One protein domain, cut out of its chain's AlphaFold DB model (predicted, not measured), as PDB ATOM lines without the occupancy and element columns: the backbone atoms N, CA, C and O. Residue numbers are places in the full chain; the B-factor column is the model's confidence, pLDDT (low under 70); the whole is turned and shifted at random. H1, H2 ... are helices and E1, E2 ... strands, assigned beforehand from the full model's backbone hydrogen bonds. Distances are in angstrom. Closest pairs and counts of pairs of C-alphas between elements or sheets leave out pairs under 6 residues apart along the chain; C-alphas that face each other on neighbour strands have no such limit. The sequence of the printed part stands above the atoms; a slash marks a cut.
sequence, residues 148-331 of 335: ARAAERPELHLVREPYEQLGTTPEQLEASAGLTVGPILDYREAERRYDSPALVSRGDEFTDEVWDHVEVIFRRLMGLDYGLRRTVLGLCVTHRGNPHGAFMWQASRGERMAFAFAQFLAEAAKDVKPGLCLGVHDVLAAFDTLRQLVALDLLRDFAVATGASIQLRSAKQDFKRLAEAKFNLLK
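AT A GLANCE: This is residues 148 to 331 of the 335 residues of an uncharacterized protein of Variovorax sp. PBL-H6 (UniProt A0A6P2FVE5). What shape is it? A twisted parallel sheet, E1 E7 E6 E2, stands at one end, with H5, H7 and H8 over one face and short H1 over the other, and a small antiparallel sheet, E3 E4 E5, stands at the opposite end. H5 runs through the middle from the small sheet to the large one, with H4 packed on it. What is it made of? The printed part has 184 residues, class mixed, with eight named helices and seven named strands in the order E1 H1 E2 H2 H3 H4 E3 E4 E5 H5 E6 H6 H7 E7 H8. It is compact, with a radius of gyration of the C-alphas of 16.5 A and spans of 49 by 34 by 31 A.

HOW THE PARTS SIT: Which strands pair first? E1, residues 156 to 159, E2, 180 to 185, E6, 276 to 281, and E7, 309 to 313, form a parallel sheet in the order E1 E7 E6 E2. N 157 and O 310, N 278 and O 309, and N 182 and O 277 are within hydrogen-bond range, each 2.8 A. What is on it? H1, residues 170 to 177, is on one face at a height of 8.3 A; H5, 253 to 270, H7, 289 to 306, and H8, 317 to 331, are on the opposite face, along the strands. H2, 187 to 194, and H6, 283 to 286, only graze it. E6, H6, H7, E7 is a strand-helix-strand unit, parallel neighbours joined through helices, and E1, H1, E2 a split one, with E7 and E6 between; both crossovers are right-handed. What of the other sheet? E3, 226 to 231, E4, 234 to 239, and E5, 242 to 247, are a meander of two hairpins, each strand antiparallel to the one before, with N 227 and O 238, and N 237 and O 246, both 2.8 A apart. H3, 196 to 203, only grazes it, while H4, 208 to 222, and H5 are on its same face. How do helices meet? H4, H5 and H7 form a bundle, helices grouped together; H4 touches H5 at a steep tilt of 44 degrees, opposite ways, closest at the C-alphas of Val 214 and Ala 262, 5.1 A. Every O i to N i+4 pair is within hydrogen-bond range in H1, H2, H4, H5 and H7, against 2 of 4 in H3 and 8 of 11 in H8; H6 is too short for one.

IN THESE COORDINATES: Where does the first element begin? C-alpha 156 of E1 is at (41.084, 39.070, 16.349). Which elements are long? From first to last C-alpha H5 measures 26.3 A, H7 25.6 A, H8 21.2 A, H4 20.8 A and E4 16.6 A. H8 ends at C-alpha 331, (46.539, 44.899, 22.013).

THE WHOLE: How is it joined? The printed part has no cut and no long link, and residues 164 to 169 stand free. Where is confidence low? The mean pLDDT of the printed part is 79.4; residues 148 to 152, 160 to 179, 196 to 206 and 329 to 331 are under 70.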
ATOM      1  N   ALA A 148      53.165  26.024  28.746       51.19
ATOM      2  CA  ALA A 148      53.751  26.820  27.677       51.19
ATOM      3  C   ALA A 148      52.681  27.663  26.965       51.19
ATOM      4  O   ALA A 148      51.919  27.162  26.139       51.19
ATOM      5  N   ARG A 149      52.670  28.967  27.249       58.84
ATOM      6  CA  ARG A 149      51.939  29.965  26.463       58.84
ATOM      7  C   ARG A 149      52.613  30.136  25.096       58.84
ATOM      8  O   ARG A 149      53.843  30.116  25.008       58.84
ATOM      9  N   ALA A 150      51.839  30.363  24.034       55.66
ATOM     10  CA  ALA A 150      52.412  30.926  22.815       55.66
ATOM     11  C   ALA A 150      52.962  32.331  23.136       55.66
ATOM     12  O   ALA A 150      52.257  33.150  23.716       55.66
ATOM     13  N   ALA A 151      54.220  32.612  22.782       54.72
ATOM     14  CA  ALA A 151      54.865  33.905  23.053       54.72
ATOM     15  C   ALA A 151      54.221  35.085  22.293       54.72
ATOM     16  O   ALA A 151      54.536  36.247  22.545       54.72
ATOM     17  N   GLU A 152      53.340  34.790  21.340       62.94
ATOM     18  CA  GLU A 152      52.697  35.771  20.478       62.94
ATOM     19  C   GLU A 152      51.383  36.276  21.078       62.94
ATOM     20  O   GLU A 152      50.669  35.575  21.800       62.94
ATOM     21  N   ARG A 153      51.066  37.542  20.793       70.56
ATOM     22  CA  ARG A 153      49.828  38.158  21.266       70.56
ATOM     23  C   ARG A 153      48.650  37.629  20.449       70.56
ATOM     24  O   ARG A 153      48.711  37.707  19.224       70.56
ATOM     25  N   PRO A 154      47.559  37.187  21.095       76.12
ATOM     26  CA  PRO A 154      46.378  36.740  20.375       76.12
ATOM     27  C   PRO A 154      45.758  37.888  19.571       76.12
ATOM     28  O   PRO A 154      45.583  39.003  20.079       76.12
ATOM     29  N   GLU A 155      45.367  37.607  18.331       80.31
ATOM     30  CA  GLU A 155      44.718  38.572  17.445       80.31
ATOM     31  C   GLU A 155      43.252  38.218  17.166       80.31
ATOM     32  O   GLU A 155      42.839  37.060  17.204       80.31
ATOM     33  N   LEU A 156      42.443  39.239  16.865       80.75
ATOM     34  CA  LEU A 156      41.084  39.070  16.349       80.75
ATOM     35  C   LEU A 156      41.066  39.374  14.851       80.75
ATOM     36  O   LEU A 156      41.292  40.518  14.446       80.75
ATOM     37  N   HIS A 157      40.690  38.385  14.047       83.00
ATOM     38  CA  HIS A 157      40.498  38.507  12.607       83.00
ATOM     39  C   HIS A 157      39.002  38.515  12.285       83.00
ATOM     40  O   HIS A 157      38.313  37.499  12.390       83.00
ATOM     41  N   LEU A 158      38.472  39.670  11.878       79.62
ATOM     42  CA  LEU A 158      37.081  39.767  11.441       79.62
ATOM     43  C   LEU A 158      36.937  39.452   9.954       79.62
ATOM     44  O   LEU A 158      37.442  40.184   9.104       79.62
ATOM     45  N   VAL A 159      36.137  38.439   9.633       72.88
ATOM     46  CA  VAL A 159      35.797  38.108   8.246       72.88
ATOM     47  C   VAL A 159      34.672  39.034   7.774       72.88
ATOM     48  O   VAL A 159      33.577  39.080   8.356       72.88
ATOM     49  N   ARG A 160      34.954  39.858   6.757       61.62
ATOM     50  CA  ARG A 160      34.039  40.913   6.282       61.62
ATOM     51  C   ARG A 160      33.123  40.481   5.137       61.62
ATOM     52  O   ARG A 160      32.034  41.038   5.044       61.62
ATOM     53  N   GLU A 161      33.500  39.468   4.369       56.84
ATOM     54  CA  GLU A 161      32.775  39.025   3.174       56.84
ATOM     55  C   GLU A 161      32.086  37.657   3.374       56.84
ATOM     56  O   GLU A 161      32.524  36.857   4.209       56.84
ATOM     57  N   PRO A 162      30.980  37.381   2.653       51.22
ATOM     58  CA  PRO A 162      30.383  36.051   2.612       51.22
ATOM     59  C   PRO A 162      31.381  35.065   1.995       51.22
ATOM     60  O   PRO A 162      32.066  35.385   1.027       51.22
ATOM     61  N   TYR A 163      31.449  33.854   2.547       43.81
ATOM     62  CA  TYR A 163      32.403  32.802   2.153       43.81
ATOM     63  C   TYR A 163      32.373  32.458   0.650       43.81
ATOM     64  O   TYR A 163      33.300  31.847   0.138       43.81
ATOM     65  N   GLU A 164      31.316  32.856  -0.056       43.56
ATOM     66  CA  GLU A 164      31.120  32.638  -1.489       43.56
ATOM     67  C   GLU A 164      31.861  33.658  -2.378       43.56
ATOM     68  O   GLU A 164      31.978  33.434  -3.578       43.56
ATOM     69  N   GLN A 165      32.371  34.764  -1.815       43.62
ATOM     70  CA  GLN A 165      33.090  35.818  -2.556       43.62
ATOM     71  C   GLN A 165      34.561  35.979  -2.152       43.62
ATOM     72  O   GLN A 165      35.329  36.609  -2.877       43.62
ATOM     73  N   LEU A 166      34.982  35.354  -1.051       42.78
ATOM     74  CA  LEU A 166      36.373  35.371  -0.624       42.78
ATOM     75  C   LEU A 166      37.174  34.327  -1.396       42.78
ATOM     76  O   LEU A 166      37.097  33.131  -1.129       42.78
ATOM     77  N   GLY A 167      38.034  34.813  -2.285       42.56
ATOM     78  CA  GLY A 167      39.177  34.044  -2.768       42.56
ATOM     79  C   GLY A 167      40.142  33.631  -1.649       42.56
ATOM     80  O   GLY A 167      41.004  32.806  -1.915       42.56
ATOM     81  N   THR A 168      39.998  34.147  -0.418       46.97
ATOM     82  CA  THR A 168      40.768  33.716   0.759       46.97
ATOM     83  C   THR A 168      40.196  32.453   1.370       46.97
ATOM     84  O   THR A 168      39.365  32.490   2.278       46.97
ATOM     85  N   THR A 169      40.683  31.325   0.871       54.50
ATOM     86  CA  THR A 169      40.598  30.040   1.555       54.50
ATOM     87  C   THR A 169      41.341  30.101   2.903       54.50
ATOM     88  O   THR A 169      42.187  30.982   3.093       54.50
ATOM     89  N   PRO A 170      41.063  29.185   3.853       52.00
ATOM     90  CA  PRO A 170      41.903  28.971   5.036       52.00
ATOM     91  C   PRO A 170      43.405  28.992   4.714       52.00
ATOM     92  O   PRO A 170      44.165  29.664   5.405       52.00
ATOM     93  N   GLU A 171      43.805  28.409   3.579       53.56
ATOM     94  CA  GLU A 171      45.196  28.381   3.111       53.56
ATOM     95  C   GLU A 171      45.795  29.783   2.849       53.56
ATOM     96  O   GLU A 171      47.001  29.982   2.978       53.56
ATOM     97  N   GLN A 172      44.985  30.796   2.511       53.91
ATOM     98  CA  GLN A 172      45.468  32.171   2.306       53.91
ATOM     99  C   GLN A 172      45.666  32.948   3.618       53.91
ATOM    100  O   GLN A 172      46.499  33.857   3.677       53.91
ATOM    101  N   LEU A 173      44.945  32.589   4.687       52.16
ATOM    102  CA  LEU A 173      45.226  33.085   6.042       52.16
ATOM    103  C   LEU A 173      46.496  32.450   6.604       52.16
ATOM    104  O   LEU A 173      47.313  33.155   7.197       52.16
ATOM    105  N   GLU A 174      46.701  31.159   6.335       52.72
ATOM    106  CA  GLU A 174      47.940  30.462   6.687       52.72
ATOM    107  C   GLU A 174      49.155  31.098   6.001       52.72
ATOM    108  O   GLU A 174      50.168  31.381   6.641       52.72
ATOM    109  N   ALA A 175      49.025  31.425   4.711       52.16
ATOM    110  CA  ALA A 175      50.103  32.009   3.919       52.16
ATOM    111  C   ALA A 175      50.429  33.482   4.245       52.16
ATOM    112  O   ALA A 175      51.558  33.912   4.011       52.16
ATOM    113  N   SER A 176      49.471  34.273   4.746       48.56
ATOM    114  CA  SER A 176      49.650  35.725   4.954       48.56
ATOM    115  C   SER A 176      50.048  36.125   6.376       48.56
ATOM    116  O   SER A 176      50.637  37.192   6.548       48.56
ATOM    117  N   ALA A 177      49.765  35.286   7.377       54.19
ATOM    118  CA  ALA A 177      49.995  35.610   8.787       54.19
ATOM    119  C   ALA A 177      50.899  34.610   9.531       54.19
ATOM    120  O   ALA A 177      51.197  34.834  10.699       54.19
ATOM    121  N   GLY A 178      51.321  33.505   8.899       59.53
ATOM    122  CA  GLY A 178      52.046  32.429   9.594       59.53
ATOM    123  C   GLY A 178      51.193  31.688  10.636       59.53
ATOM    124  O   GLY A 178      51.725  30.941  11.453       59.53
ATOM    125  N   LEU A 179      49.875  31.898  10.612       65.44
ATOM    126  CA  LEU A 179      48.914  31.260  11.506       65.44
ATOM    127  C   LEU A 179      48.573  29.863  10.991       65.44
ATOM    128  O   LEU A 179      48.416  29.667   9.794       65.44
ATOM    129  N   THR A 180      48.392  28.898  11.884       70.62
ATOM    130  CA  THR A 180      47.789  27.609  11.517       70.62
ATOM    131  C   THR A 180      46.282  27.737  11.685       70.62
ATOM    132  O   THR A 180      45.817  27.985  12.805       70.62
ATOM    133  N   VAL A 181      45.504  27.593  10.606       70.62
ATOM    134  CA  VAL A 181      44.043  27.641  10.734       70.62
ATOM    135  C   VAL A 181      43.594  26.390  11.479       70.62
ATOM    136  O   VAL A 181      43.778  25.255  11.048       70.62
ATOM    137  N   GLY A 182      43.056  26.631  12.666       79.56
ATOM    138  CA  GLY A 182      42.556  25.627  13.578       79.56
ATOM    139  C   GLY A 182      41.159  25.139  13.210       79.56
ATOM    140  O   GLY A 182      40.640  25.414  12.124       79.56
ATOM    141  N   PRO A 183      40.507  24.413  14.132       88.31
ATOM    142  CA  PRO A 183      39.153  23.948  13.906       88.31
ATOM    143  C   PRO A 183      38.184  25.140  13.791       88.31
ATOM    144  O   PRO A 183      38.390  26.209  14.372       88.31
ATOM    145  N   ILE A 184      37.118  24.950  13.012       90.88
ATOM    146  CA  ILE A 184      36.103  25.972  12.735       90.88
ATOM    147  C   ILE A 184      34.758  25.484  13.263       90.88
ATOM    148  O   ILE A 184      34.284  24.419  12.872       90.88
ATOM    149  N   LEU A 185      34.113  26.299  14.093       92.56
ATOM    150  CA  LEU A 185      32.738  26.088  14.523       92.56
ATOM    151  C   LEU A 185      31.784  26.916  13.659       92.56
ATOM    152  O   LEU A 185      31.657  28.133  13.826       92.56
ATOM    153  N   ASP A 186      31.088  26.236  12.754       91.00
ATOM    154  CA  ASP A 186      29.934  26.758  12.022       91.00
ATOM    155  C   ASP A 186      28.640  26.031  12.439       91.00
ATOM    156  O   ASP A 186      28.653  25.144  13.295       91.00
ATOM    157  N   TYR A 187      27.497  26.403  11.853       88.62
ATOM    158  CA  TYR A 187      26.214  25.769  12.183       88.62
ATOM    159  C   TYR A 187      26.188  24.258  11.918       88.62
ATOM    160  O   TYR A 187      25.557  23.532  12.681       88.62
ATOM    161  N   ARG A 188      26.868  23.778  10.869       88.50
ATOM    162  CA  ARG A 188      26.874  22.354  10.504       88.50
ATOM    163  C   ARG A 188      27.737  21.550  11.467       88.50
ATOM    164  O   ARG A 188      27.371  20.443  11.848       88.50
ATOM    165  N   GLU A 189      28.893  22.083  11.847       89.69
ATOM    166  CA  GLU A 189      29.740  21.496  12.887       89.69
ATOM    167  C   GLU A 189      29.025  21.493  14.239       89.69
ATOM    168  O   GLU A 189      29.023  20.475  14.925       89.69
ATOM    169  N   ALA A 190      28.346  22.585  14.598       90.81
ATOM    170  CA  ALA A 190      27.586  22.640  15.839       90.81
ATOM    171  C   ALA A 190      26.449  21.605  15.876       90.81
ATOM    172  O   ALA A 190      26.310  20.897  16.870       90.81
ATOM    173  N   GLU A 191      25.686  21.456  14.789       89.12
ATOM    174  CA  GLU A 191      24.648  20.422  14.669       89.12
ATOM    175  C   GLU A 191      25.214  19.011  14.837       89.12
ATOM    176  O   GLU A 191      24.693  18.226  15.629       89.12
ATOM    177  N   ARG A 192      26.353  18.721  14.199       87.00
ATOM    178  CA  ARG A 192      27.049  17.434  14.355       87.00
ATOM    179  C   ARG A 192      27.512  17.152  15.783       87.00
ATOM    180  O   ARG A 192      27.741  15.987  16.111       87.00
ATOM    181  N   ARG A 193      27.702  18.175  16.619       85.94
ATOM    182  CA  ARG A 193      28.146  18.018  18.013       85.94
ATOM    183  C   ARG A 193      27.017  17.608  18.950       85.94
ATOM    184  O   ARG A 193      27.271  16.843  19.873       85.94
ATOM    185  N   TYR A 194      25.785  18.052  18.698       82.25
ATOM    186  CA  TYR A 194      24.638  17.754  19.563       82.25
ATOM    187  C   TYR A 194      23.615  16.767  18.985       82.25
ATOM    188  O   TYR A 194      22.576  16.541  19.612       82.25
ATOM    189  N   ASP A 195      23.855  16.193  17.806       79.19
ATOM    190  CA  ASP A 195      22.937  15.213  17.226       79.19
ATOM    191  C   ASP A 195      22.985  13.854  17.959       79.19
ATOM    192  O   ASP A 195      24.038  13.275  18.244       79.19
ATOM    193  N   SER A 196      21.792  13.361  18.304       57.16
ATOM    194  CA  SER A 196      21.531  12.450  19.431       57.16
ATOM    195  C   SER A 196      22.116  11.026  19.383       57.16
ATOM    196  O   SER A 196      22.344  10.490  20.468       57.16
ATOM    197  N   PRO A 197      22.369  10.364  18.238       54.72
ATOM    198  CA  PRO A 197      22.958   9.019  18.267       54.72
ATOM    199  C   PRO A 197      24.439   9.013  18.673       54.72
ATOM    200  O   PRO A 197      24.924   8.007  19.176       54.72
ATOM    201  N   ALA A 198      25.151  10.126  18.462       51.34
ATOM    202  CA  ALA A 198      26.588  10.235  18.714       51.34
ATOM    203  C   ALA A 198      26.928  10.788  20.108       51.34
ATOM    204  O   ALA A 198      28.062  10.664  20.542       51.34
ATOM    205  N   LEU A 199      25.979  11.410  20.815       60.28
ATOM    206  CA  LEU A 199      26.232  12.041  22.119       60.28
ATOM    207  C   LEU A 199      26.434  11.037  23.260       60.28
ATOM    208  O   LEU A 199      27.224  11.301  24.160       60.28
ATOM    209  N   VAL A 200      25.720   9.906  23.233       53.19
ATOM    210  CA  VAL A 200      25.877   8.838  24.236       53.19
ATOM    211  C   VAL A 200      27.255   8.193  24.091       53.19
ATOM    212  O   VAL A 200      27.951   8.028  25.080       53.19
ATOM    213  N   SER A 201      27.679   7.906  22.858       52.44
ATOM    214  CA  SER A 201      28.988   7.316  22.559       52.44
ATOM    215  C   SER A 201      30.151   8.304  22.700       52.44
ATOM    216  O   SER A 201      31.199   7.919  23.199       52.44
ATOM    217  N   ARG A 202      29.977   9.582  22.337       54.25
ATOM    218  CA  ARG A 202      31.004  10.627  22.529       54.25
ATOM    219  C   ARG A 202      31.151  11.084  23.974       54.25
ATOM    220  O   ARG A 202      32.219  11.548  24.352       54.25
ATOM    221  N   GLY A 203      30.102  10.970  24.788       53.16
ATOM    222  CA  GLY A 203      30.172  11.269  26.222       53.16
ATOM    223  C   GLY A 203      31.203  10.409  26.961       53.16
ATOM    224  O   GLY A 203      31.796  10.893  27.927       53.16
ATOM    225  N   ASP A 204      31.439   9.193  26.460       54.06
ATOM    226  CA  ASP A 204      32.456   8.253  26.941       54.06
ATOM    227  C   ASP A 204      33.846   8.500  26.310       54.06
ATOM    228  O   ASP A 204      34.852   8.006  26.817       54.06
ATOM    229  N   GLU A 205      33.928   9.267  25.214       59.91
ATOM    230  CA  GLU A 205      35.193   9.643  24.554       59.91
ATOM    231  C   GLU A 205      35.864  10.859  25.218       59.91
ATOM    232  O   GLU A 205      37.068  11.073  25.049       59.91
ATOM    233  N   PHE A 206      35.120  11.655  25.995       66.06
ATOM    234  CA  PHE A 206      35.704  12.738  26.780       66.06
ATOM    235  C   PHE A 206      36.400  12.203  28.024       66.06
ATOM    236  O   PHE A 206      35.813  11.498  28.840       66.06
ATOM    237  N   THR A 207      37.640  12.641  28.229       75.19
ATOM    238  CA  THR A 207      38.244  12.598  29.562       75.19
ATOM    239  C   THR A 207      37.392  13.444  30.512       75.19
ATOM    240  O   THR A 207      36.945  14.522  30.111       75.19
ATOM    241  N   ASP A 208      37.200  13.005  31.761       80.88
ATOM    242  CA  ASP A 208      36.397  13.745  32.753       80.88
ATOM    243  C   ASP A 208      36.843  15.209  32.891       80.88
ATOM    244  O   ASP A 208      36.016  16.108  32.978       80.88
ATOM    245  N   GLU A 209      38.142  15.468  32.745       81.75
ATOM    246  CA  GLU A 209      38.700  16.819  32.713       81.75
ATOM    247  C   GLU A 209      38.092  17.709  31.614       81.75
ATOM    248  O   GLU A 209      37.711  18.846  31.878       81.75
ATOM    249  N   VAL A 210      37.942  17.209  30.380       84.19
ATOM    250  CA  VAL A 210      37.337  17.990  29.285       84.19
ATOM    251  C   VAL A 210      35.859  18.205  29.574       84.19
ATOM    252  O   VAL A 210      35.343  19.293  29.333       84.19
ATOM    253  N   TRP A 211      35.187  17.199  30.135       87.75
ATOM    254  CA  TRP A 211      33.781  17.301  30.500       87.75
ATOM    255  C   TRP A 211      33.518  18.402  31.532       87.75
ATOM    256  O   TRP A 211      32.622  19.224  31.326       87.75
ATOM    257  N   ASP A 212      34.325  18.469  32.590       88.06
ATOM    258  CA  ASP A 212      34.207  19.507  33.617       88.06
ATOM    259  C   ASP A 212      34.338  20.906  33.000       88.06
ATOM    260  O   ASP A 212      33.569  21.819  33.310       88.06
ATOM    261  N   HIS A 213      35.242  21.064  32.032       89.06
ATOM    262  CA  HIS A 213      35.417  22.319  31.305       89.06
ATOM    263  C   HIS A 213      34.222  22.645  30.410       89.06
ATOM    264  O   HIS A 213      33.765  23.791  30.396       89.06
ATOM    265  N   VAL A 214      33.667  21.654  29.705       92.62
ATOM    266  CA  VAL A 214      32.429  21.831  28.931       92.62
ATOM    267  C   VAL A 214      31.305  22.327  29.832       92.62
ATOM    268  O   VAL A 214      30.626  23.292  29.479       92.62
ATOM    269  N   GLU A 215      31.127  21.723  31.007       92.25
ATOM    270  CA  GLU A 215      30.100  22.151  31.950       92.25
ATOM    271  C   GLU A 215      30.346  23.579  32.452       92.25
ATOM    272  O   GLU A 215      29.433  24.406  32.410       92.25
ATOM    273  N   VAL A 216      31.571  23.920  32.855       92.56
ATOM    274  CA  VAL A 216      31.919  25.276  33.309       92.56
ATOM    275  C   VAL A 216      31.637  26.319  32.221       92.56
ATOM    276  O   VAL A 216      30.966  27.321  32.485       92.56
ATOM    277  N   ILE A 217      32.102  26.090  30.989       95.25
ATOM    278  CA  ILE A 217      31.908  27.013  29.861       95.25
ATOM    279  C   ILE A 217      30.417  27.145  29.533       95.25
ATOM    280  O   ILE A 217      29.912  28.260  29.362       95.25
ATOM    281  N   PHE A 218      29.691  26.026  29.508       95.25
ATOM    282  CA  PHE A 218      28.252  26.003  29.266       95.25
ATOM    283  C   PHE A 218      27.487  26.818  30.312       95.25
ATOM    284  O   PHE A 218      26.655  27.656  29.958       95.25
ATOM    285  N   ARG A 219      27.793  26.626  31.600       93.31
ATOM    286  CA  ARG A 219      27.154  27.349  32.708       93.31
ATOM    287  C   ARG A 219      27.462  28.838  32.673       93.31
ATOM    288  O   ARG A 219      26.576  29.645  32.941       93.31
ATOM    289  N   ARG A 220      28.676  29.237  32.288       91.75
ATOM    290  CA  ARG A 220      28.985  30.659  32.078       91.75
ATOM    291  C   ARG A 220      28.141  31.253  30.958       91.75
ATOM    292  O   ARG A 220      27.544  32.307  31.161       91.75
ATOM    293  N   LEU A 221      28.056  30.563  29.820       92.56
ATOM    294  CA  LEU A 221      27.317  31.027  28.647       92.56
ATOM    295  C   LEU A 221      25.804  31.105  28.889       92.56
ATOM    296  O   LEU A 221      25.176  32.106  28.543       92.56
ATOM    297  N   MET A 222      25.213  30.067  29.479       90.81
ATOM    298  CA  MET A 222      23.760  29.967  29.655       90.81
ATOM    299  C   MET A 222      23.240  30.655  30.916       90.81
ATOM    300  O   MET A 222      22.080  31.082  30.943       90.81
ATOM    301  N   GLY A 223      24.101  30.805  31.921       87.88
ATOM    302  CA  GLY A 223      23.774  31.266  33.263       87.88
ATOM    303  C   GLY A 223      24.043  30.169  34.294       87.88
ATOM    304  O   GLY A 223      23.832  28.988  34.037       87.88
ATOM    305  N   LEU A 224      24.486  30.559  35.487       87.38
ATOM    306  CA  LEU A 224      24.982  29.630  36.514       87.38
ATOM    307  C   LEU A 224      23.904  28.727  37.133       87.38
ATOM    308  O   LEU A 224      24.243  27.755  37.812       87.38
ATOM    309  N   ASP A 225      22.634  29.048  36.879       86.56
ATOM    310  CA  ASP A 225      21.461  28.237  37.213       86.56
ATOM    311  C   ASP A 225      21.225  27.087  36.212       86.56
ATOM    312  O   ASP A 225      20.334  26.266  36.435       86.56
ATOM    313  N   TYR A 226      21.976  27.039  35.105       92.69
ATOM    314  CA  TYR A 226      22.015  25.910  34.178       92.69
ATOM    315  C   TYR A 226      23.051  24.869  34.622       92.69
ATOM    316  O   TYR A 226      23.944  25.154  35.421       92.69
ATOM    317  N   GLY A 227      22.944  23.667  34.062       93.00
ATOM    318  CA  GLY A 227      23.897  22.573  34.223       93.00
ATOM    319  C   GLY A 227      23.739  21.525  33.124       93.00
ATOM    320  O   GLY A 227      22.760  21.546  32.369       93.00
ATOM    321  N   LEU A 228      24.704  20.613  33.046       91.44
ATOM    322  CA  LEU A 228      24.686  19.468  32.140       91.44
ATOM    323  C   LEU A 228      24.660  18.179  32.960       91.44
ATOM    324  O   LEU A 228      25.302  18.083  34.000       91.44
ATOM    325  N   ARG A 229      23.916  17.170  32.503       87.88
ATOM    326  CA  ARG A 229      23.846  15.870  33.178       87.88
ATOM    327  C   ARG A 229      23.990  14.734  32.181       87.88
ATOM    328  O   ARG A 229      23.147  14.577  31.299       87.88
ATOM    329  N   ARG A 230      25.034  13.922  32.353       84.75
ATOM    330  CA  ARG A 230      25.218  12.659  31.626       84.75
ATOM    331  C   ARG A 230      24.308  11.590  32.240       84.75
ATOM    332  O   ARG A 230      24.263  11.436  33.459       84.75
ATOM    333  N   THR A 231      23.552  10.874  31.412       80.75
ATOM    334  CA  THR A 231      22.693   9.757  31.829       80.75
ATOM    335  C   THR A 231      22.873   8.579  30.876       80.75
ATOM    336  O   THR A 231      23.347   8.756  29.757       80.75
ATOM    337  N   VAL A 232      22.405   7.391  31.270       77.25
ATOM    338  CA  VAL A 232      22.393   6.201  30.393       77.25
ATOM    339  C   VAL A 232      21.564   6.389  29.117       77.25
ATOM    340  O   VAL A 232      21.750   5.662  28.148       77.25
ATOM    341  N   LEU A 233      20.640   7.355  29.111       76.81
ATOM    342  CA  LEU A 233      19.791   7.685  27.963       76.81
ATOM    343  C   LEU A 233      20.368   8.831  27.116       76.81
ATOM    344  O   LEU A 233      19.792   9.182  26.090       76.81
ATOM    345  N   GLY A 234      21.485   9.421  27.545       80.06
ATOM    346  CA  GLY A 234      22.149  10.534  26.880       80.06
ATOM    347  C   GLY A 234      22.292  11.773  27.746       80.06
ATOM    348  O   GLY A 234      22.178  11.734  28.974       80.06
ATOM    349  N   LEU A 235      22.601  12.879  27.076       86.75
ATOM    350  CA  LEU A 235      22.899  14.158  27.698       86.75
ATOM    351  C   LEU A 235      21.627  14.988  27.906       86.75
ATOM    352  O   LEU A 235      20.826  15.161  26.982       86.75
ATOM    353  N   CYS A 236      21.496  15.550  29.105       89.62
ATOM    354  CA  CYS A 236      20.432  16.476  29.466       89.62
ATOM    355  C   CYS A 236      20.984  17.854  29.826       89.62
ATOM    356  O   CYS A 236      21.994  17.973  30.521       89.62
ATOM    357  N   VAL A 237      20.248  18.889  29.433       92.56
ATOM    358  CA  VAL A 237      20.392  20.250  29.950       92.56
ATOM    359  C   VAL A 237      19.446  20.412  31.126       92.56
ATOM    360  O   VAL A 237      18.258  20.118  31.018       92.56
ATOM    361  N   THR A 238      19.957  20.886  32.253       93.56
ATOM    362  CA  THR A 238      19.164  21.171  33.453       93.56
ATOM    363  C   THR A 238      19.185  22.659  33.737       93.56
ATOM    364  O   THR A 238      20.191  23.316  33.486       93.56
ATOM    365  N   HIS A 239      18.106  23.185  34.305       90.50
ATOM    366  CA  HIS A 239      18.093  24.532  34.869       90.50
ATOM    367  C   HIS A 239      17.110  24.605  36.040       90.50
ATOM    368  O   HIS A 239      16.298  23.699  36.215       90.50
ATOM    369  N   ARG A 240      17.138  25.687  36.830       82.12
ATOM    370  CA  ARG A 240      16.274  25.862  38.021       82.12
ATOM    371  C   ARG A 240      14.788  25.537  37.783       82.12
ATOM    372  O   ARG A 240      14.150  24.917  38.624       82.12
ATOM    373  N   GLY A 241      14.246  25.935  36.631       82.25
ATOM    374  CA  GLY A 241      12.848  25.680  36.247       82.25
ATOM    375  C   GLY A 241      12.565  24.273  35.702       82.25
ATOM    376  O   GLY A 241      11.405  23.908  35.549       82.25
ATOM    377  N   ASN A 242      13.599  23.485  35.403       86.50
ATOM    378  CA  ASN A 242      13.493  22.101  34.947       86.50
ATOM    379  C   ASN A 242      14.635  21.249  35.546       86.50
ATOM    380  O   ASN A 242      15.623  20.950  34.862       86.50
ATOM    381  N   PRO A 243      14.527  20.849  36.828       83.62
ATOM    382  CA  PRO A 243      15.583  20.104  37.519       83.62
ATOM    383  C   PRO A 243      15.739  18.659  37.014       83.62
ATOM    384  O   PRO A 243      16.799  18.045  37.187       83.62
ATOM    385  N   HIS A 244      14.695  18.113  36.379       84.44
ATOM    386  CA  HIS A 244      14.725  16.800  35.728       84.44
ATOM    387  C   HIS A 244      15.507  16.825  34.408       84.44
ATOM    388  O   HIS A 244      16.049  15.801  34.002       84.44
ATOM    389  N   GLY A 245      15.644  18.012  33.816       86.88
ATOM    390  CA  GLY A 245      16.398  18.262  32.601       86.88
ATOM    391  C   GLY A 245      15.619  17.943  31.327       86.88
ATOM    392  O   GLY A 245      14.664  17.171  31.321       86.88
ATOM    393  N   ALA A 246      16.027  18.576  30.235       89.56
ATOM    394  CA  ALA A 246      15.587  18.263  28.886       89.56
ATOM    395  C   ALA A 246      16.734  17.571  28.155       89.56
ATOM    396  O   ALA A 246      17.862  18.067  28.156       89.56
ATOM    397  N   PHE A 247      16.458  16.438  27.517       89.56
ATOM    398  CA  PHE A 247      17.443  15.797  26.649       89.56
ATOM    399  C   PHE A 247      17.815  16.713  25.481       89.56
ATOM    400  O   PHE A 247      17.006  17.542  25.069       89.56
ATOM    401  N   MET A 248      19.000  16.551  24.889       88.88
ATOM    402  CA  MET A 248      19.467  17.444  23.812       88.88
ATOM    403  C   MET A 248      18.491  17.562  22.632       88.88
ATOM    404  O   MET A 248      18.287  18.656  22.101       88.88
ATOM    405  N   TRP A 249      17.798  16.481  22.265       85.75
ATOM    406  CA  TRP A 249      16.767  16.516  21.217       85.75
ATOM    407  C   TRP A 249      15.512  17.321  21.609       85.75
ATOM    408  O   TRP A 249      14.797  17.801  20.733       85.75
ATOM    409  N   GLN A 250      15.255  17.506  22.906       89.88
ATOM    410  CA  GLN A 250      14.176  18.335  23.461       89.88
ATOM    411  C   GLN A 250      14.634  19.744  23.852       89.88
ATOM    412  O   GLN A 250      13.800  20.644  23.950       89.88
ATOM    413  N   ALA A 251      15.933  19.942  24.078       90.62
ATOM    414  CA  ALA A 251      16.499  21.231  24.437       90.62
ATOM    415  C   ALA A 251      16.223  22.278  23.345       90.62
ATOM    416  O   ALA A 251      16.058  21.974  22.160       90.62
ATOM    417  N   SER A 252      16.167  23.543  23.731       91.19
ATOM    418  CA  SER A 252      16.029  24.650  22.791       91.19
ATOM    419  C   SER A 252      17.238  24.737  21.852       91.19
ATOM    420  O   SER A 252      18.339  24.264  22.145       91.19
ATOM    421  N   ARG A 253      17.060  25.410  20.706       90.50
ATOM    422  CA  ARG A 253      18.168  25.674  19.773       90.50
ATOM    423  C   ARG A 253      19.329  26.410  20.454       90.50
ATOM    424  O   ARG A 253      20.478  26.103  20.160       90.50
ATOM    425  N   GLY A 254      19.027  27.351  21.351       91.69
ATOM    426  CA  GLY A 254      20.036  28.097  22.106       91.69
ATOM    427  C   GLY A 254      20.841  27.199  23.047       91.69
ATOM    428  O   GLY A 254      22.064  27.258  23.029       91.69
ATOM    429  N   GLU A 255      20.178  26.319  23.801       93.19
ATOM    430  CA  GLU A 255      20.843  25.363  24.704       93.19
ATOM    431  C   GLU A 255      21.732  24.376  23.941       93.19
ATOM    432  O   GLU A 255      22.892  24.184  24.299       93.19
ATOM    433  N   ARG A 256      21.227  23.803  22.841       92.88
ATOM    434  CA  ARG A 256      22.024  22.922  21.979       92.88
ATOM    435  C   ARG A 256      23.259  23.627  21.422       92.88
ATOM    436  O   ARG A 256      24.359  23.083  21.469       92.88
ATOM    437  N   MET A 257      23.088  24.855  20.931       94.06
ATOM    438  CA  MET A 257      24.194  25.639  20.386       94.06
ATOM    439  C   MET A 257      25.216  26.020  21.461       94.06
ATOM    440  O   MET A 257      26.415  25.991  21.203       94.06
ATOM    441  N   ALA A 258      24.758  26.340  22.672       95.31
ATOM    442  CA  ALA A 258      25.631  26.645  23.798       95.31
ATOM    443  C   ALA A 258      26.477  25.438  24.209       95.31
ATOM    444  O   ALA A 258      27.664  25.595  24.480       95.31
ATOM    445  N   PHE A 259      25.897  24.235  24.200       94.19
ATOM    446  CA  PHE A 259      26.655  23.007  24.425       94.19
ATOM    447  C   PHE A 259      27.712  22.783  23.341       94.19
ATOM    448  O   PHE A 259      28.875  22.589  23.672       94.19
ATOM    449  N   ALA A 260      27.340  22.858  22.057       93.69
ATOM    450  CA  ALA A 260      28.299  22.663  20.969       93.69
ATOM    451  C   ALA A 260      29.445  23.682  21.019       93.69
ATOM    452  O   ALA A 260      30.598  23.323  20.794       93.69
ATOM    453  N   PHE A 261      29.134  24.935  21.356       96.00
ATOM    454  CA  PHE A 261      30.124  25.985  21.565       96.00
ATOM    455  C   PHE A 261      31.051  25.681  22.750       96.00
ATOM    456  O   PHE A 261      32.266  25.794  22.615       96.00
ATOM    457  N   ALA A 262      30.500  25.247  23.887       95.44
ATOM    458  CA  ALA A 262      31.282  24.877  25.063       95.44
ATOM    459  C   ALA A 262      32.210  23.684  24.794       95.44
ATOM    460  O   ALA A 262      33.397  23.744  25.108       95.44
ATOM    461  N   GLN A 263      31.683  22.646  24.143       92.38
ATOM    462  CA  GLN A 263      32.440  21.473  23.715       92.38
ATOM    463  C   GLN A 263      33.592  21.853  22.780       92.38
ATOM    464  O   GLN A 263      34.725  21.432  22.990       92.38
ATOM    465  N   PHE A 264      33.313  22.684  21.776       93.12
ATOM    466  CA  PHE A 264      34.311  23.142  20.816       93.12
ATOM    467  C   PHE A 264      35.470  23.892  21.481       93.12
ATOM    468  O   PHE A 264      36.627  23.611  21.179       93.12
ATOM    469  N   LEU A 265      35.178  24.815  22.404       94.12
ATOM    470  CA  LEU A 265      36.229  25.561  23.101       94.12
ATOM    471  C   LEU A 265      37.044  24.682  24.056       94.12
ATOM    472  O   LEU A 265      38.258  24.854  24.137       94.12
ATOM    473  N   ALA A 266      36.403  23.745  24.762       91.88
ATOM    474  CA  ALA A 266      37.101  22.829  25.665       91.88
ATOM    475  C   ALA A 266      38.067  21.905  24.904       91.88
ATOM    476  O   ALA A 266      39.224  21.761  25.293       91.88
ATOM    477  N   GLU A 267      37.628  21.330  23.781       88.69
ATOM    478  CA  GLU A 267      38.489  20.521  22.908       88.69
ATOM    479  C   GLU A 267      39.644  21.353  22.331       88.69
ATOM    480  O   GLU A 267      40.803  20.949  22.412       88.69
ATOM    481  N   ALA A 268      39.351  22.550  21.810       89.69
ATOM    482  CA  ALA A 268      40.370  23.430  21.242       89.69
ATOM    483  C   ALA A 268      41.431  23.859  22.269       89.69
ATOM    484  O   ALA A 268      42.582  24.081  21.896       89.69
ATOM    485  N   ALA A 269      41.064  23.975  23.549       88.75
ATOM    486  CA  ALA A 269      41.995  24.351  24.610       88.75
ATOM    487  C   ALA A 269      43.002  23.233  24.911       88.75
ATOM    488  O   ALA A 269      44.167  23.520  25.171       88.75
ATOM    489  N   LYS A 270      42.571  21.969  24.816       84.81
ATOM    490  CA  LYS A 270      43.423  20.791  25.027       84.81
ATOM    491  C   LYS A 270      44.470  20.620  23.926       84.81
ATOM    492  O   LYS A 270      45.609  20.257  24.201       84.81
ATOM    493  N   ASP A 271      44.082  20.896  22.684       80.06
ATOM    494  CA  ASP A 271      44.929  20.691  21.505       80.06
ATOM    495  C   ASP A 271      45.653  21.969  21.051       80.06
ATOM    496  O   ASP A 271      46.108  22.062  19.903       80.06
ATOM    497  N   VAL A 272      45.761  22.973  21.933       82.56
ATOM    498  CA  VAL A 272      46.360  24.259  21.576       82.56
ATOM    499  C   VAL A 272      47.833  24.105  21.190       82.56
ATOM    500  O   VAL A 272      48.621  23.415  21.840       82.56
ATOM    501  N   LYS A 273      48.215  24.777  20.103       79.19
ATOM    502  CA  LYS A 273      49.591  24.865  19.606       79.19
ATOM    503  C   LYS A 273      49.945  26.328  19.327       79.19
ATOM    504  O   LYS A 273      49.042  27.118  19.038       79.19
ATOM    505  N   PRO A 274      51.236  26.700  19.374       73.50
ATOM    506  CA  PRO A 274      51.675  28.032  18.973       73.50
ATOM    507  C   PRO A 274      51.161  28.407  17.576       73.50
ATOM    508  O   PRO A 274      51.210  27.584  16.663       73.50
ATOM    509  N   GLY A 275      50.650  29.632  17.424       74.81
ATOM    510  CA  GLY A 275      50.127  30.144  16.152       74.81
ATOM    511  C   GLY A 275      48.746  29.613  15.743       74.81
ATOM    512  O   GLY A 275      48.327  29.837  14.606       74.81
ATOM    513  N   LEU A 276      48.026  28.907  16.625       83.88
ATOM    514  CA  LEU A 276      46.659  28.448  16.357       83.88
ATOM    515  C   LEU A 276      45.705  29.632  16.127       83.88
ATOM    516  O   LEU A 276      45.662  30.566  16.928       83.88
ATOM    517  N   CYS A 277      44.882  29.551  15.080       87.25
ATOM    518  CA  CYS A 277      43.777  30.475  14.833       87.25
ATOM    519  C   CYS A 277      42.431  29.735  14.836       87.25
ATOM    520  O   CYS A 277      42.171  28.912  13.963       87.25
ATOM    521  N   LEU A 278      41.570  30.013  15.816       90.62
ATOM    522  CA  LEU A 278      40.279  29.344  15.992       90.62
ATOM    523  C   LEU A 278      39.161  30.062  15.223       90.62
ATOM    524  O   LEU A 278      38.954  31.260  15.416       90.62
ATOM    525  N   GLY A 279      38.395  29.340  14.400       90.62
ATOM    526  CA  GLY A 279      37.296  29.919  13.620       90.62
ATOM    527  C   GLY A 279      35.928  29.798  14.297       90.62
ATOM    528  O   GLY A 279      35.507  28.704  14.663       90.62
ATOM    529  N   VAL A 280      35.181  30.901  14.404       92.00
ATOM    530  CA  VAL A 280      33.782  30.919  14.878       92.00
ATOM    531  C   VAL A 280      32.903  31.648  13.870       92.00
ATOM    532  O   VAL A 280      32.989  32.868  13.701       92.00
ATOM    533  N   HIS A 281      32.046  30.898  13.178       89.88
ATOM    534  CA  HIS A 281      31.351  31.369  11.984       89.88
ATOM    535  C   HIS A 281      29.829  31.359  12.144       89.88
ATOM    536  O   HIS A 281      29.189  30.315  12.072       89.88
ATOM    537  N   ASP A 282      29.243  32.546  12.331       85.25
ATOM    538  CA  ASP A 282      27.798  32.830  12.426       85.25
ATOM    539  C   ASP A 282      27.023  32.105  13.545       85.25
ATOM    540  O   ASP A 282      25.873  32.453  13.818       85.25
ATOM    541  N   VAL A 283      27.650  31.162  14.246       87.50
ATOM    542  CA  VAL A 283      27.083  30.362  15.345       87.50
ATOM    543  C   VAL A 283      26.555  31.229  16.480       87.50
ATOM    544  O   VAL A 283      25.485  30.967  17.028       87.50
ATOM    545  N   LEU A 284      27.239  32.337  16.769       88.88
ATOM    546  CA  LEU A 284      26.836  33.258  17.829       88.88
ATOM    547  C   LEU A 284      25.511  33.974  17.528       88.88
ATOM    548  O   LEU A 284      24.862  34.474  18.443       88.88
ATOM    549  N   ALA A 285      25.054  33.984  16.271       85.94
ATOM    550  CA  ALA A 285      23.753  34.550  15.919       85.94
ATOM    551  C   ALA A 285      22.563  33.727  16.447       85.94
ATOM    552  O   ALA A 285      21.447  34.250  16.457       85.94
ATOM    553  N   ALA A 286      22.786  32.489  16.904       86.94
ATOM    554  CA  ALA A 286      21.776  31.668  17.571       86.94
ATOM    555  C   ALA A 286      21.454  32.139  18.999       86.94
ATOM    556  O   ALA A 286      20.444  31.728  19.570       86.94
ATOM    557  N   PHE A 287      22.315  32.978  19.576       89.19
ATOM    558  CA  PHE A 287      22.168  33.517  20.920       89.19
ATOM    559  C   PHE A 287      21.487  34.888  20.897       89.19
ATOM    560  O   PHE A 287      21.603  35.639  19.925       89.19
ATOM    561  N   ASP A 288      20.811  35.245  21.988       85.38
ATOM    562  CA  ASP A 288      20.416  36.635  22.221       85.38
ATOM    563  C   ASP A 288      21.631  37.532  22.511       85.38
ATOM    564  O   ASP A 288      22.765  37.069  22.638       85.38
ATOM    565  N   THR A 289      21.397  38.841  22.603       80.94
ATOM    566  CA  THR A 289      22.450  39.846  22.797       80.94
ATOM    567  C   THR A 289      23.282  39.609  24.060       80.94
ATOM    568  O   THR A 289      24.501  39.770  24.020       80.94
ATOM    569  N   LEU A 290      22.655  39.203  25.170       79.94
ATOM    570  CA  LEU A 290      23.363  38.961  26.428       79.94
ATOM    571  C   LEU A 290      24.299  37.757  26.292       79.94
ATOM    572  O   LEU A 290      25.471  37.820  26.656       79.94
ATOM    573  N   ARG A 291      23.808  36.665  25.714       87.19
ATOM    574  CA  ARG A 291      24.592  35.440  25.511       87.19
ATOM    575  C   ARG A 291      25.669  35.619  24.437       87.19
ATOM    576  O   ARG A 291      26.753  35.063  24.569       87.19
ATOM    577  N   GLN A 292      25.436  36.467  23.434       86.94
ATOM    578  CA  GLN A 292      26.467  36.904  22.486       86.94
ATOM    579  C   GLN A 292      27.625  37.637  23.183       86.94
ATOM    580  O   GLN A 292      28.783  37.394  22.847       86.94
ATOM    581  N   LEU A 293      27.335  38.510  24.157       84.25
ATOM    582  CA  LEU A 293      28.364  39.203  24.942       84.25
ATOM    583  C   LEU A 293      29.212  38.223  25.749       84.25
ATOM    584  O   LEU A 293      30.438  38.305  25.705       84.25
ATOM    585  N   VAL A 294      28.558  37.282  26.429       87.44
ATOM    586  CA  VAL A 294      29.244  36.262  27.228       87.44
ATOM    587  C   VAL A 294      30.067  35.325  26.344       87.44
ATOM    588  O   VAL A 294      31.189  34.982  26.699       87.44
ATOM    589  N   ALA A 295      29.566  34.950  25.166       91.94
ATOM    590  CA  ALA A 295      30.337  34.155  24.214       91.94
ATOM    591  C   ALA A 295      31.608  34.884  23.749       91.94
ATOM    592  O   ALA A 295      32.657  34.260  23.621       91.94
ATOM    593  N   LEU A 296      31.545  36.204  23.535       89.75
ATOM    594  CA  LEU A 296      32.735  37.003  23.226       89.75
ATOM    595  C   LEU A 296      33.712  37.085  24.405       89.75
ATOM    596  O   LEU A 296      34.918  37.067  24.174       89.75
ATOM    597  N   ASP A 297      33.217  37.160  25.645       87.75
ATOM    598  CA  ASP A 297      34.068  37.070  26.839       87.75
ATOM    599  C   ASP A 297      34.776  35.715  26.916       87.75
ATOM    600  O   ASP A 297      35.985  35.683  27.110       87.75
ATOM    601  N   LEU A 298      34.067  34.614  26.655       92.00
ATOM    602  CA  LEU A 298      34.652  33.272  26.616       92.00
ATOM    603  C   LEU A 298      35.702  33.119  25.505       92.00
ATOM    604  O   LEU A 298      36.745  32.520  25.742       92.00
ATOM    605  N   LEU A 299      35.477  33.685  24.314       92.75
ATOM    606  CA  LEU A 299      36.483  33.675  23.238       92.75
ATOM    607  C   LEU A 299      37.720  34.495  23.593       92.75
ATOM    608  O   LEU A 299      38.834  34.100  23.259       92.75
ATOM    609  N   ARG A 300      37.539  35.634  24.267       88.75
ATOM    610  CA  ARG A 300      38.659  36.430  24.771       88.75
ATOM    611  C   ARG A 300      39.417  35.647  25.840       88.75
ATOM    612  O   ARG A 300      40.632  35.555  25.755       88.75
ATOM    613  N   ASP A 301      38.720  35.064  26.809       88.19
ATOM    614  CA  ASP A 301      39.316  34.267  27.885       88.19
ATOM    615  C   ASP A 301      40.107  33.080  27.331       88.19
ATOM    616  O   ASP A 301      41.219  32.824  27.793       88.19
ATOM    617  N   PHE A 302      39.576  32.414  26.302       90.31
ATOM    618  CA  PHE A 302      40.277  31.379  25.550       90.31
ATOM    619  C   PHE A 302      41.558  31.929  24.923       90.31
ATOM    620  O   PHE A 302      42.636  31.394  25.162       90.31
ATOM    621  N   ALA A 303      41.461  33.020  24.163       88.12
ATOM    622  CA  ALA A 303      42.595  33.618  23.465       88.12
ATOM    623  C   ALA A 303      43.700  34.078  24.433       88.12
ATOM    624  O   ALA A 303      44.884  33.897  24.165       88.12
ATOM    625  N   VAL A 304      43.325  34.628  25.590       84.44
ATOM    626  CA  VAL A 304      44.262  35.053  26.639       84.44
ATOM    627  C   VAL A 304      44.952  33.848  27.278       84.44
ATOM    628  O   VAL A 304      46.170  33.865  27.422       84.44
ATOM    629  N   ALA A 305      44.196  32.806  27.635       85.69
ATOM    630  CA  ALA A 305      44.750  31.618  28.283       85.69
ATOM    631  C   ALA A 305      45.653  30.800  27.349       85.69
ATOM    632  O   ALA A 305      46.645  30.234  27.791       85.69
ATOM    633  N   THR A 306      45.310  30.741  26.063       83.88
ATOM    634  CA  THR A 306      45.966  29.865  25.079       83.88
ATOM    635  C   THR A 306      47.009  30.580  24.212       83.88
ATOM    636  O   THR A 306      47.893  29.938  23.651       83.88
ATOM    637  N   GLY A 307      46.906  31.906  24.069       82.75
ATOM    638  CA  GLY A 307      47.644  32.686  23.072       82.75
ATOM    639  C   GLY A 307      47.129  32.518  21.636       82.75
ATOM    640  O   GLY A 307      47.726  33.065  20.714       82.75
ATOM    641  N   ALA A 308      46.037  31.778  21.423       86.19
ATOM    642  CA  ALA A 308      45.469  31.558  20.099       86.19
ATOM    643  C   ALA A 308      44.763  32.810  19.558       86.19
ATOM    644  O   ALA A 308      44.070  33.528  20.285       86.19
ATOM    645  N   SER A 309      44.874  33.024  18.249       87.62
ATOM    646  CA  SER A 309      44.089  34.030  17.538       87.62
ATOM    647  C   SER A 309      42.664  33.536  17.290       87.62
ATOM    648  O   SER A 309      42.401  32.336  17.217       87.62
ATOM    649  N   ILE A 310      41.724  34.466  17.142       89.44
ATOM    650  CA  ILE A 310      40.317  34.172  16.861       89.44
ATOM    651  C   ILE A 310      39.948  34.745  15.500       89.44
ATOM    652  O   ILE A 310      40.043  35.951  15.270       89.44
ATOM    653  N   GLN A 311      39.437  33.896  14.619       89.31
ATOM    654  CA  GLN A 311      38.739  34.313  13.416       89.31
ATOM    655  C   GLN A 311      37.231  34.325  13.673       89.31
ATOM    656  O   GLN A 311      36.623  33.301  13.979       89.31
ATOM    657  N   LEU A 312      36.601  35.487  13.510       88.44
ATOM    658  CA  LEU A 312      35.176  35.665  13.766       88.44
ATOM    659  C   LEU A 312      34.442  36.110  12.501       88.44
ATOM    660  O   LEU A 312      34.735  37.162  11.921       88.44
ATOM    661  N   ARG A 313      33.422  35.339  12.114       86.19
ATOM    662  CA  ARG A 313      32.490  35.688  11.035       86.19
ATOM    663  C   ARG A 313      31.096  35.913  11.605       86.19
ATOM    664  O   ARG A 313      30.585  35.115  12.386       86.19
ATOM    665  N   SER A 314      30.491  37.026  11.209       83.44
ATOM    666  CA  SER A 314      29.110  37.370  11.544       83.44
ATOM    667  C   SER A 314      28.527  38.260  10.456       83.44
ATOM    668  O   SER A 314      29.218  39.141   9.944       83.44
ATOM    669  N   ALA A 315      27.253  38.095  10.124       77.38
ATOM    670  CA  ALA A 315      26.547  39.043   9.259       77.38
ATOM    671  C   ALA A 315      26.205  40.374   9.969       77.38
ATOM    672  O   ALA A 315      25.962  41.386   9.314       77.38
ATOM    673  N   LYS A 316      26.192  40.408  11.310       79.62
ATOM    674  CA  LYS A 316      25.729  41.565  12.096       79.62
ATOM    675  C   LYS A 316      26.871  42.555  12.365       79.62
ATOM    676  O   LYS A 316      27.816  42.231  13.082       79.62
ATOM    677  N   GLN A 317      26.779  43.780  11.836       76.81
ATOM    678  CA  GLN A 317      27.824  44.803  12.015       76.81
ATOM    679  C   GLN A 317      28.015  45.239  13.475       76.81
ATOM    680  O   GLN A 317      29.155  45.389  13.915       76.81
ATOM    681  N   ASP A 318      26.936  45.392  14.245       74.69
ATOM    682  CA  ASP A 318      27.038  45.798  15.656       74.69
ATOM    683  C   ASP A 318      27.797  44.764  16.490       74.69
ATOM    684  O   ASP A 318      28.615  45.109  17.344       74.69
ATOM    685  N   PHE A 319      27.604  43.485  16.167       77.69
ATOM    686  CA  PHE A 319      28.331  42.387  16.788       77.69
ATOM    687  C   PHE A 319      29.834  42.434  16.466       77.69
ATOM    688  O   PHE A 319      30.661  42.233  17.351       77.69
ATOM    689  N   LYS A 320      30.209  42.778  15.225       80.00
ATOM    690  CA  LYS A 320      31.620  42.974  14.838       80.00
ATOM    691  C   LYS A 320      32.286  44.099  15.631       80.00
ATOM    692  O   LYS A 320      33.362  43.892  16.184       80.00
ATOM    693  N   ARG A 321      31.623  45.256  15.744       79.94
ATOM    694  CA  ARG A 321      32.121  46.402  16.532       79.94
ATOM    695  C   ARG A 321      32.285  46.048  18.009       79.94
ATOM    696  O   ARG A 321      33.212  46.505  18.677       79.94
ATOM    697  N   LEU A 322      31.363  45.249  18.536       78.06
ATOM    698  CA  LEU A 322      31.426  44.760  19.905       78.06
ATOM    699  C   LEU A 322      32.620  43.818  20.119       78.06
ATOM    700  O   LEU A 322      33.349  43.997  21.094       78.06
ATOM    701  N   ALA A 323      32.842  42.878  19.198       83.06
ATOM    702  CA  ALA A 323      33.979  41.962  19.228       83.06
ATOM    703  C   ALA A 323      35.322  42.707  19.144       83.06
ATOM    704  O   ALA A 323      36.169  42.518  20.014       83.06
ATOM    705  N   GLU A 324      35.486  43.620  18.176       82.50
ATOM    706  CA  GLU A 324      36.679  44.479  18.057       82.50
ATOM    707  C   GLU A 324      36.998  45.177  19.377       82.50
ATOM    708  O   GLU A 324      38.132  45.157  19.849       82.50
ATOM    709  N   ALA A 325      35.987  45.753  20.020       77.00
ATOM    710  CA  ALA A 325      36.191  46.480  21.259       77.00
ATOM    711  C   ALA A 325      36.608  45.581  22.442       77.00
ATOM    712  O   ALA A 325      37.403  46.029  23.265       77.00
ATOM    713  N   LYS A 326      36.116  44.334  22.534       77.12
ATOM    714  CA  LYS A 326      36.537  43.386  23.589       77.12
ATOM    715  C   LYS A 326      37.970  42.879  23.383       77.12
ATOM    716  O   LYS A 326      38.696  42.709  24.360       77.12
ATOM    717  N   PHE A 327      38.398  42.697  22.132       78.81
ATOM    718  CA  PHE A 327      39.742  42.207  21.803       78.81
ATOM    719  C   PHE A 327      40.804  43.312  21.709       78.81
ATOM    720  O   PHE A 327      41.977  43.042  21.943       78.81
ATOM    721  N   ASN A 328      40.437  44.569  21.434       73.19
ATOM    722  CA  ASN A 328      41.395  45.684  21.385       73.19
ATOM    723  C   ASN A 328      42.159  45.888  22.704       73.19
ATOM    724  O   ASN A 328      43.301  46.338  22.680       73.19
ATOM    725  N   LEU A 329      41.571  45.519  23.847       63.91
ATOM    726  CA  LEU A 329      42.261  45.567  25.138       63.91
ATOM    727  C   LEU A 329      43.455  44.608  25.198       63.91
ATOM    728  O   LEU A 329      44.450  44.948  25.826       63.91
ATOM    729  N   LEU A 330      43.421  43.488  24.468       63.53
ATOM    730  CA  LEU A 330      44.560  42.568  24.368       63.53
ATOM    731  C   LEU A 330      45.753  43.207  23.644       63.53
ATOM    732  O   LEU A 330      46.904  42.901  23.942       63.53
ATOM    733  N   LYS A 331      45.492  44.151  22.729       60.56
ATOM    734  CA  LYS A 331      46.539  44.899  22.013       60.56
ATOM    735  C   LYS A 331      47.201  45.965  22.887       60.56
ATOM    736  O   LYS A 331      48.357  46.308  22.651       60.56
TER     737      LYS A 331